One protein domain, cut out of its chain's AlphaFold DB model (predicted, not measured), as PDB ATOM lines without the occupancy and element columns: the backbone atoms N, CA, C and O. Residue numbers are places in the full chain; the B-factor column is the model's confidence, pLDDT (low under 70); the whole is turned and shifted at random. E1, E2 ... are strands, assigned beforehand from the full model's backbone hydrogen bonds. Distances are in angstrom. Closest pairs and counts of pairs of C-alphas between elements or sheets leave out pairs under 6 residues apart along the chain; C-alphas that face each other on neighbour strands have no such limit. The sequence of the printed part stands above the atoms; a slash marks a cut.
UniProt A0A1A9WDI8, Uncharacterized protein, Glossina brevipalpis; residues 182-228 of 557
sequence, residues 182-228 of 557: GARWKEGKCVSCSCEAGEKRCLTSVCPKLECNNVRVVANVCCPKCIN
ATOM      1  N   GLY A 182     163.913 188.947 174.468       91.81
ATOM      2  CA  GLY A 182     163.689 187.507 174.637       91.81
ATOM      3  C   GLY A 182     162.668 186.873 173.677       91.81
ATOM      4  O   GLY A 182     162.526 185.647 173.662       91.81
ATOM      5  N   ALA A 183     161.956 187.652 172.851       96.00
ATOM      6  CA  ALA A 183     161.007 187.099 171.883       96.00
ATOM      7  C   ALA A 183     161.696 186.244 170.810       96.00
ATOM      8  O   ALA A 183     162.822 186.516 170.392       96.00
ATOM      9  N   ARG A 184     160.967 185.247 170.294       97.38
ATOM     10  CA  ARG A 184     161.356 184.442 169.126       97.38
ATOM     11  C   ARG A 184     160.237 184.458 168.085       97.38
ATOM     12  O   ARG A 184     159.076 184.248 168.428       97.38
ATOM     13  N   TRP A 185     160.570 184.699 166.819       97.38
ATOM     14  CA  TRP A 185     159.614 184.769 165.705       97.38
ATOM     15  C   TRP A 185     160.204 184.181 164.419       97.38
ATOM     16  O   TRP A 185     161.362 183.775 164.377       97.38
ATOM     17  N   LYS A 186     159.397 184.115 163.354       95.94
ATOM     18  CA  LYS A 186     159.850 183.698 162.021       95.94
ATOM     19  C   LYS A 186     159.692 184.830 161.016       95.94
ATOM     20  O   LYS A 186     158.633 185.452 160.947       95.94
ATOM     21  N   GLU A 187     160.730 185.061 160.220       96.38
ATOM     22  CA  GLU A 187     160.706 185.990 159.087       96.38
ATOM     23  C   GLU A 187     160.579 185.151 157.803       96.38
ATOM     24  O   GLU A 187     161.523 184.541 157.298       96.38
ATOM     25  N   GLY A 188     159.340 185.009 157.326       93.88
ATOM     26  CA  GLY A 188     158.992 184.056 156.272       93.88
ATOM     27  C   GLY A 188     159.046 182.588 156.727       93.88
ATOM     28  O   GLY A 188     158.692 182.247 157.854       93.88
ATOM     29  N   LYS A 189     159.425 181.682 155.812       94.00
ATOM     30  CA  LYS A 189     159.329 180.221 156.026       94.00
ATOM     31  C   LYS A 189     160.564 179.589 156.672       94.00
ATOM     32  O   LYS A 189     160.418 178.575 157.350       94.00
ATOM     33  N   CYS A 190     161.751 180.145 156.421       96.75
ATOM     34  CA  CYS A 190     163.047 179.522 156.733       96.75
ATOM     35  C   CYS A 190     163.899 180.275 157.756       96.75
ATOM     36  O   CYS A 190     164.845 179.687 158.279       96.75
ATOM     37  N   VAL A 191     163.599 181.545 158.031       97.44
ATOM     38  CA  VAL A 191     164.367 182.355 158.979       97.44
ATOM     39  C   VAL A 191     163.648 182.347 160.321       97.44
ATOM     40  O   VAL A 191     162.465 182.680 160.395       97.44
ATOM     41  N   SER A 192     164.356 181.949 161.374       97.25
ATOM     42  CA  SER A 192     163.908 182.047 162.761       97.25
ATOM     43  C   SER A 192     164.772 183.089 163.457       97.25
ATOM     44  O   SER A 192     165.992 182.969 163.423       97.25
ATOM     45  N   CYS A 193     164.160 184.090 164.078       98.19
ATOM     46  CA  CYS A 193     164.869 185.169 164.756       98.19
ATOM     47  C   CYS A 193     164.587 185.156 166.262       98.19
ATOM     48  O   CYS A 193     163.471 184.824 166.672       98.19
ATOM     49  N   SER A 194     165.582 185.528 167.063       97.75
ATOM     50  CA  SER A 194     165.449 185.928 168.465       97.75
ATOM     51  C   SER A 194     165.772 187.415 168.637       97.75
ATOM     52  O   SER A 194     166.424 188.030 167.788       97.75
ATOM     53  N   CYS A 195     165.277 187.991 169.730       97.38
ATOM     54  CA  CYS A 195     165.695 189.295 170.223       97.38
ATOM     55  C   CYS A 195     166.441 189.112 171.540       97.38
ATOM     56  O   CYS A 195     165.869 188.558 172.477       97.38
ATOM     57  N   GLU A 196     167.680 189.581 171.616       95.06
ATOM     58  CA  GLU A 196     168.524 189.486 172.808       95.06
ATOM     59  C   GLU A 196     169.112 190.874 173.091       95.06
ATOM     60  O   GLU A 196     169.932 191.377 172.331       95.06
ATOM     61  N   ALA A 197     168.624 191.534 174.149       89.56
ATOM     62  CA  ALA A 197     169.023 192.884 174.568       89.56
ATOM     63  C   ALA A 197     168.979 193.955 173.448       89.56
ATOM     64  O   ALA A 197     169.791 194.875 173.426       89.56
ATOM     65  N   GLY A 198     168.010 193.852 172.530       89.81
ATOM     66  CA  GLY A 198     167.844 194.759 171.384       89.81
ATOM     67  C   GLY A 198     168.537 194.291 170.102       89.81
ATOM     68  O   GLY A 198     168.238 194.796 169.018       89.81
ATOM     69  N   GLU A 199     169.400 193.276 170.181       94.75
ATOM     70  CA  GLU A 199     170.031 192.669 169.014       94.75
ATOM     71  C   GLU A 199     169.108 191.615 168.373       94.75
ATOM     72  O   GLU A 199     168.718 190.624 168.998       94.75
ATOM     73  N   LYS A 200     168.759 191.814 167.091       96.12
ATOM     74  CA  LYS A 200     168.011 190.827 166.296       96.12
ATOM     75  C   LYS A 200     168.967 189.765 165.747       96.12
ATOM     76  O   LYS A 200     169.665 190.016 164.765       96.12
ATOM     77  N   ARG A 201     168.915 188.550 166.290       97.56
ATOM     78  CA  ARG A 201     169.709 187.401 165.823       97.56
ATOM     79  C   ARG A 201     168.842 186.472 164.980       97.56
ATOM     80  O   ARG A 201     167.896 185.881 165.486       97.56
ATOM     81  N   CYS A 202     169.137 186.344 163.687       98.12
ATOM     82  CA  CYS A 202     168.332 185.555 162.746       98.12
ATOM     83  C   CYS A 202     169.106 184.360 162.174       98.12
ATOM     84  O   CYS A 202     170.108 184.524 161.482       98.12
ATOM     85  N   LEU A 203     168.581 183.154 162.387       97.62
ATOM     86  CA  LEU A 203     169.108 181.899 161.861       97.62
ATOM     87  C   LEU A 203     168.292 181.450 160.644       97.62
ATOM     88  O   LEU A 203     167.083 181.217 160.735       97.62
ATOM     89  N   THR A 204     168.955 181.292 159.499       97.38
ATOM     90  CA  THR A 204     168.338 180.721 158.293       97.38
ATOM     91  C   THR A 204     168.540 179.211 158.278       97.38
ATOM     92  O   THR A 204     169.668 178.728 158.241       97.38
ATOM     93  N   SER A 205     167.444 178.453 158.285       94.69
ATOM     94  CA  SER A 205     167.485 176.989 158.228       94.69
ATOM     95  C   SER A 205     168.004 176.514 156.867       94.69
ATOM     96  O   SER A 205     167.356 176.736 155.843       94.69
ATOM     97  N   VAL A 206     169.150 175.830 156.853       96.50
ATOM     98  CA  VAL A 206     169.693 175.186 155.647       96.50
ATOM     99  C   VAL A 206     169.035 173.822 155.466       96.50
ATOM    100  O   VAL A 206     169.040 172.989 156.370       96.50
ATOM    101  N   CYS A 207     168.467 173.580 154.288       96.50
ATOM    102  CA  CYS A 207     167.796 172.320 153.998       96.50
ATOM    103  C   CYS A 207     168.784 171.231 153.554       96.50
ATOM    104  O   CYS A 207     169.671 171.517 152.744       96.50
ATOM    105  N   PRO A 208     168.619 169.978 154.017       94.94
ATOM    106  CA  PRO A 208     169.428 168.865 153.539       94.94
ATOM    107  C   PRO A 208     169.192 168.634 152.042       94.94
ATOM    108  O   PRO A 208     168.080 168.816 151.534       94.94
ATOM    109  N   LYS A 209     170.238 168.203 151.330       94.38
ATOM    110  CA  LYS A 209     170.112 167.753 149.938       94.38
ATOM    111  C   LYS A 209     169.263 166.479 149.906       94.38
ATOM    112  O   LYS A 209     169.481 165.578 150.709       94.38
ATOM    113  N   LEU A 210     168.299 166.418 148.989       93.31
ATOM    114  CA  LEU A 210     167.405 165.273 148.817       93.31
ATOM    115  C   LEU A 210     167.743 164.532 147.522       93.31
ATOM    116  O   LEU A 210     167.726 165.128 146.447       93.31
ATOM    117  N   GLU A 211     167.989 163.229 147.623       94.31
ATOM    118  CA  GLU A 211     168.252 162.338 146.486       94.31
ATOM    119  C   GLU A 211     166.957 161.641 146.039       94.31
ATOM    120  O   GLU A 211     166.791 160.431 146.170       94.31
ATOM    121  N   CYS A 212     165.976 162.414 145.563       92.38
ATOM    122  CA  CYS A 212     164.690 161.867 145.128       92.38
ATOM    123  C   CYS A 212     164.139 162.569 143.882       92.38
ATOM    124  O   CYS A 212     164.252 163.781 143.729       92.38
ATOM    125  N   ASN A 213     163.493 161.796 143.005       92.00
ATOM    126  CA  ASN A 213     163.054 162.279 141.690       92.00
ATOM    127  C   ASN A 213     161.944 163.345 141.758       92.00
ATOM    128  O   ASN A 213     161.899 164.230 140.910       92.00
ATOM    129  N   ASN A 214     161.056 163.278 142.758       92.31
ATOM    130  CA  ASN A 214     159.911 164.185 142.895       92.31
ATOM    131  C   ASN A 214     160.010 164.992 144.195       92.31
ATOM    132  O   ASN A 214     159.486 164.591 145.235       92.31
ATOM    133  N   VAL A 215     160.675 166.142 144.135       94.06
ATOM    134  CA  VAL A 215     160.799 167.091 145.251       94.06
ATOM    135  C   VAL A 215     159.635 168.091 145.221       94.06
ATOM    136  O   VAL A 215     159.353 168.682 144.180       94.06
ATOM    137  N   ARG A 216     158.972 168.344 146.360       94.38
ATOM    138  CA  ARG A 216     157.925 169.376 146.491       94.38
ATOM    139  C   ARG A 216     158.097 170.225 147.737       94.38
ATOM    140  O   ARG A 216     158.206 169.722 148.853       94.38
ATOM    141  N   VAL A 217     158.022 171.536 147.543       93.69
ATOM    142  CA  VAL A 217     157.874 172.505 148.629       93.69
ATOM    143  C   VAL A 217     156.436 172.434 149.146       93.69
ATOM    144  O   VAL A 217     155.485 172.667 148.398       93.69
ATOM    145  N   VAL A 218     156.270 172.088 150.421       92.25
ATOM    146  CA  VAL A 218     154.967 172.121 151.102       92.25
ATOM    147  C   VAL A 218     154.689 173.557 151.557       92.25
ATOM    148  O   VAL A 218     155.609 174.288 151.929       92.25
ATOM    149  N   ALA A 219     153.427 173.994 151.521       92.44
ATOM    150  CA  ALA A 219     153.055 175.301 152.061       92.44
ATOM    151  C   ALA A 219     153.461 175.406 153.545       92.44
ATOM    152  O   ALA A 219     153.359 174.437 154.291       92.44
ATOM    153  N   ASN A 220     153.944 176.580 153.953       88.69
ATOM    154  CA  ASN A 220     154.379 176.905 155.322       88.69
ATOM    155  C   ASN A 220     155.518 176.045 155.917       88.69
ATOM    156  O   ASN A 220     155.871 176.229 157.078       88.69
ATOM    157  N   VAL A 221     156.157 175.176 155.127       93.12
ATOM    158  CA  VAL A 221     157.384 174.461 155.512       93.12
ATOM    159  C   VAL A 221     158.583 175.131 154.837       93.12
ATOM    160  O   VAL A 221     158.493 175.518 153.672       93.12
ATOM    161  N   CYS A 222     159.701 175.276 155.558       96.12
ATOM    162  CA  CYS A 222     160.952 175.767 154.974       96.12
ATOM    163  C   CYS A 222     161.472 174.809 153.896       96.12
ATOM    164  O   CYS A 222     161.613 175.174 152.730       96.12
ATOM    165  N   CYS A 223     161.735 173.566 154.301       96.19
ATOM    166  CA  CYS A 223     162.393 172.591 153.451       96.19
ATOM    167  C   CYS A 223     161.408 171.789 152.601       96.19
ATOM    168  O   CYS A 223     160.315 171.439 153.067       96.19
ATOM    169  N   PRO A 224     161.785 171.469 151.352       94.62
ATOM    170  CA  PRO A 224     160.989 170.588 150.523       94.62
ATOM    171  C   PRO A 224     160.979 169.161 151.084       94.62
ATOM    172  O   PRO A 224     161.817 168.780 151.900       94.62
ATOM    173  N   LYS A 225     160.021 168.360 150.620       94.62
ATOM    174  CA  LYS A 225     159.894 166.932 150.928       94.62
ATOM    175  C   LYS A 225     159.743 166.139 149.629       94.62
ATOM    176  O   LYS A 225     159.220 166.660 148.643       94.62
ATOM    177  N   CYS A 226     160.178 164.886 149.626       93.75
ATOM    178  CA  CYS A 226     159.953 163.970 148.506       93.75
ATOM    179  C   CYS A 226     158.475 163.535 148.452       93.75
ATOM    180  O   CYS A 226     157.916 163.179 149.487       93.75
ATOM    181  N   ILE A 227     157.843 163.524 147.270       89.69
ATOM    182  CA  ILE A 227     156.483 162.980 147.055       89.69
ATOM    183  C   ILE A 227     156.508 161.513 146.569       89.69
ATOM    184  O   ILE A 227     155.733 161.128 145.698       89.69
ATOM    185  N   ASN A 228     157.396 160.683 147.110       76.31
ATOM    186  CA  ASN A 228     157.539 159.272 146.732       76.31
ATOM    187  C   ASN A 228     157.565 158.432 148.025       76.31
ATOM    188  O   ASN A 228     158.417 158.699 148.865       76.31
TER     189      ASN A 228
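What this domain is: This is residues 182 to 228 of the 557 residues of an uncharacterized protein of Glossina brevipalpis (UniProt A0A1A9WDI8). There is little regular structure here: a small strongly twisted three-stranded sheet makes one end of a rod, and a long looping stretch, residues 205 to 228, makes the other, folding back toward the sheet. The 47 printed residues hold no named helix and strands E1, E2, E3, an all-strand meander, each strand the antiparallel neighbour of the one before. The whole is only just loose, close to extended, radius of gyration of the C-alphas 14.1 A, spanning 45 by 18 by 11 A.

How they stand to each other: Look first at inner strand E2, residues 191 to 196. It forms hairpins with edge strands E1, residues 184 to 187, at 142 degrees, and E3, residues 199 to 204, at 158 degrees. Find N 185 and O 193 at 2.9 A, and N 194 and O 201 at 2.8 A. The sheet is only just strongly twisted: its C-alphas lie up to 4.3 A off the best plane through all of them. Farther on, residues 215 to 216 pair antiparallel with 225 to 226.

Where its parts are: Find C-alpha 184 at (161.356, 184.442, 169.126), where E1 begins, 10.2 A long. E2 and E3 each run 16.1 A; E3 ends at (168.338, 180.721, 158.293).

The domain as a whole: The C-alphas farthest apart, Ala 197 and Asn 213, are 45.3 A apart. Both links are tight; the printed part has no cut, and no printed residue is under 70 in pLDDT.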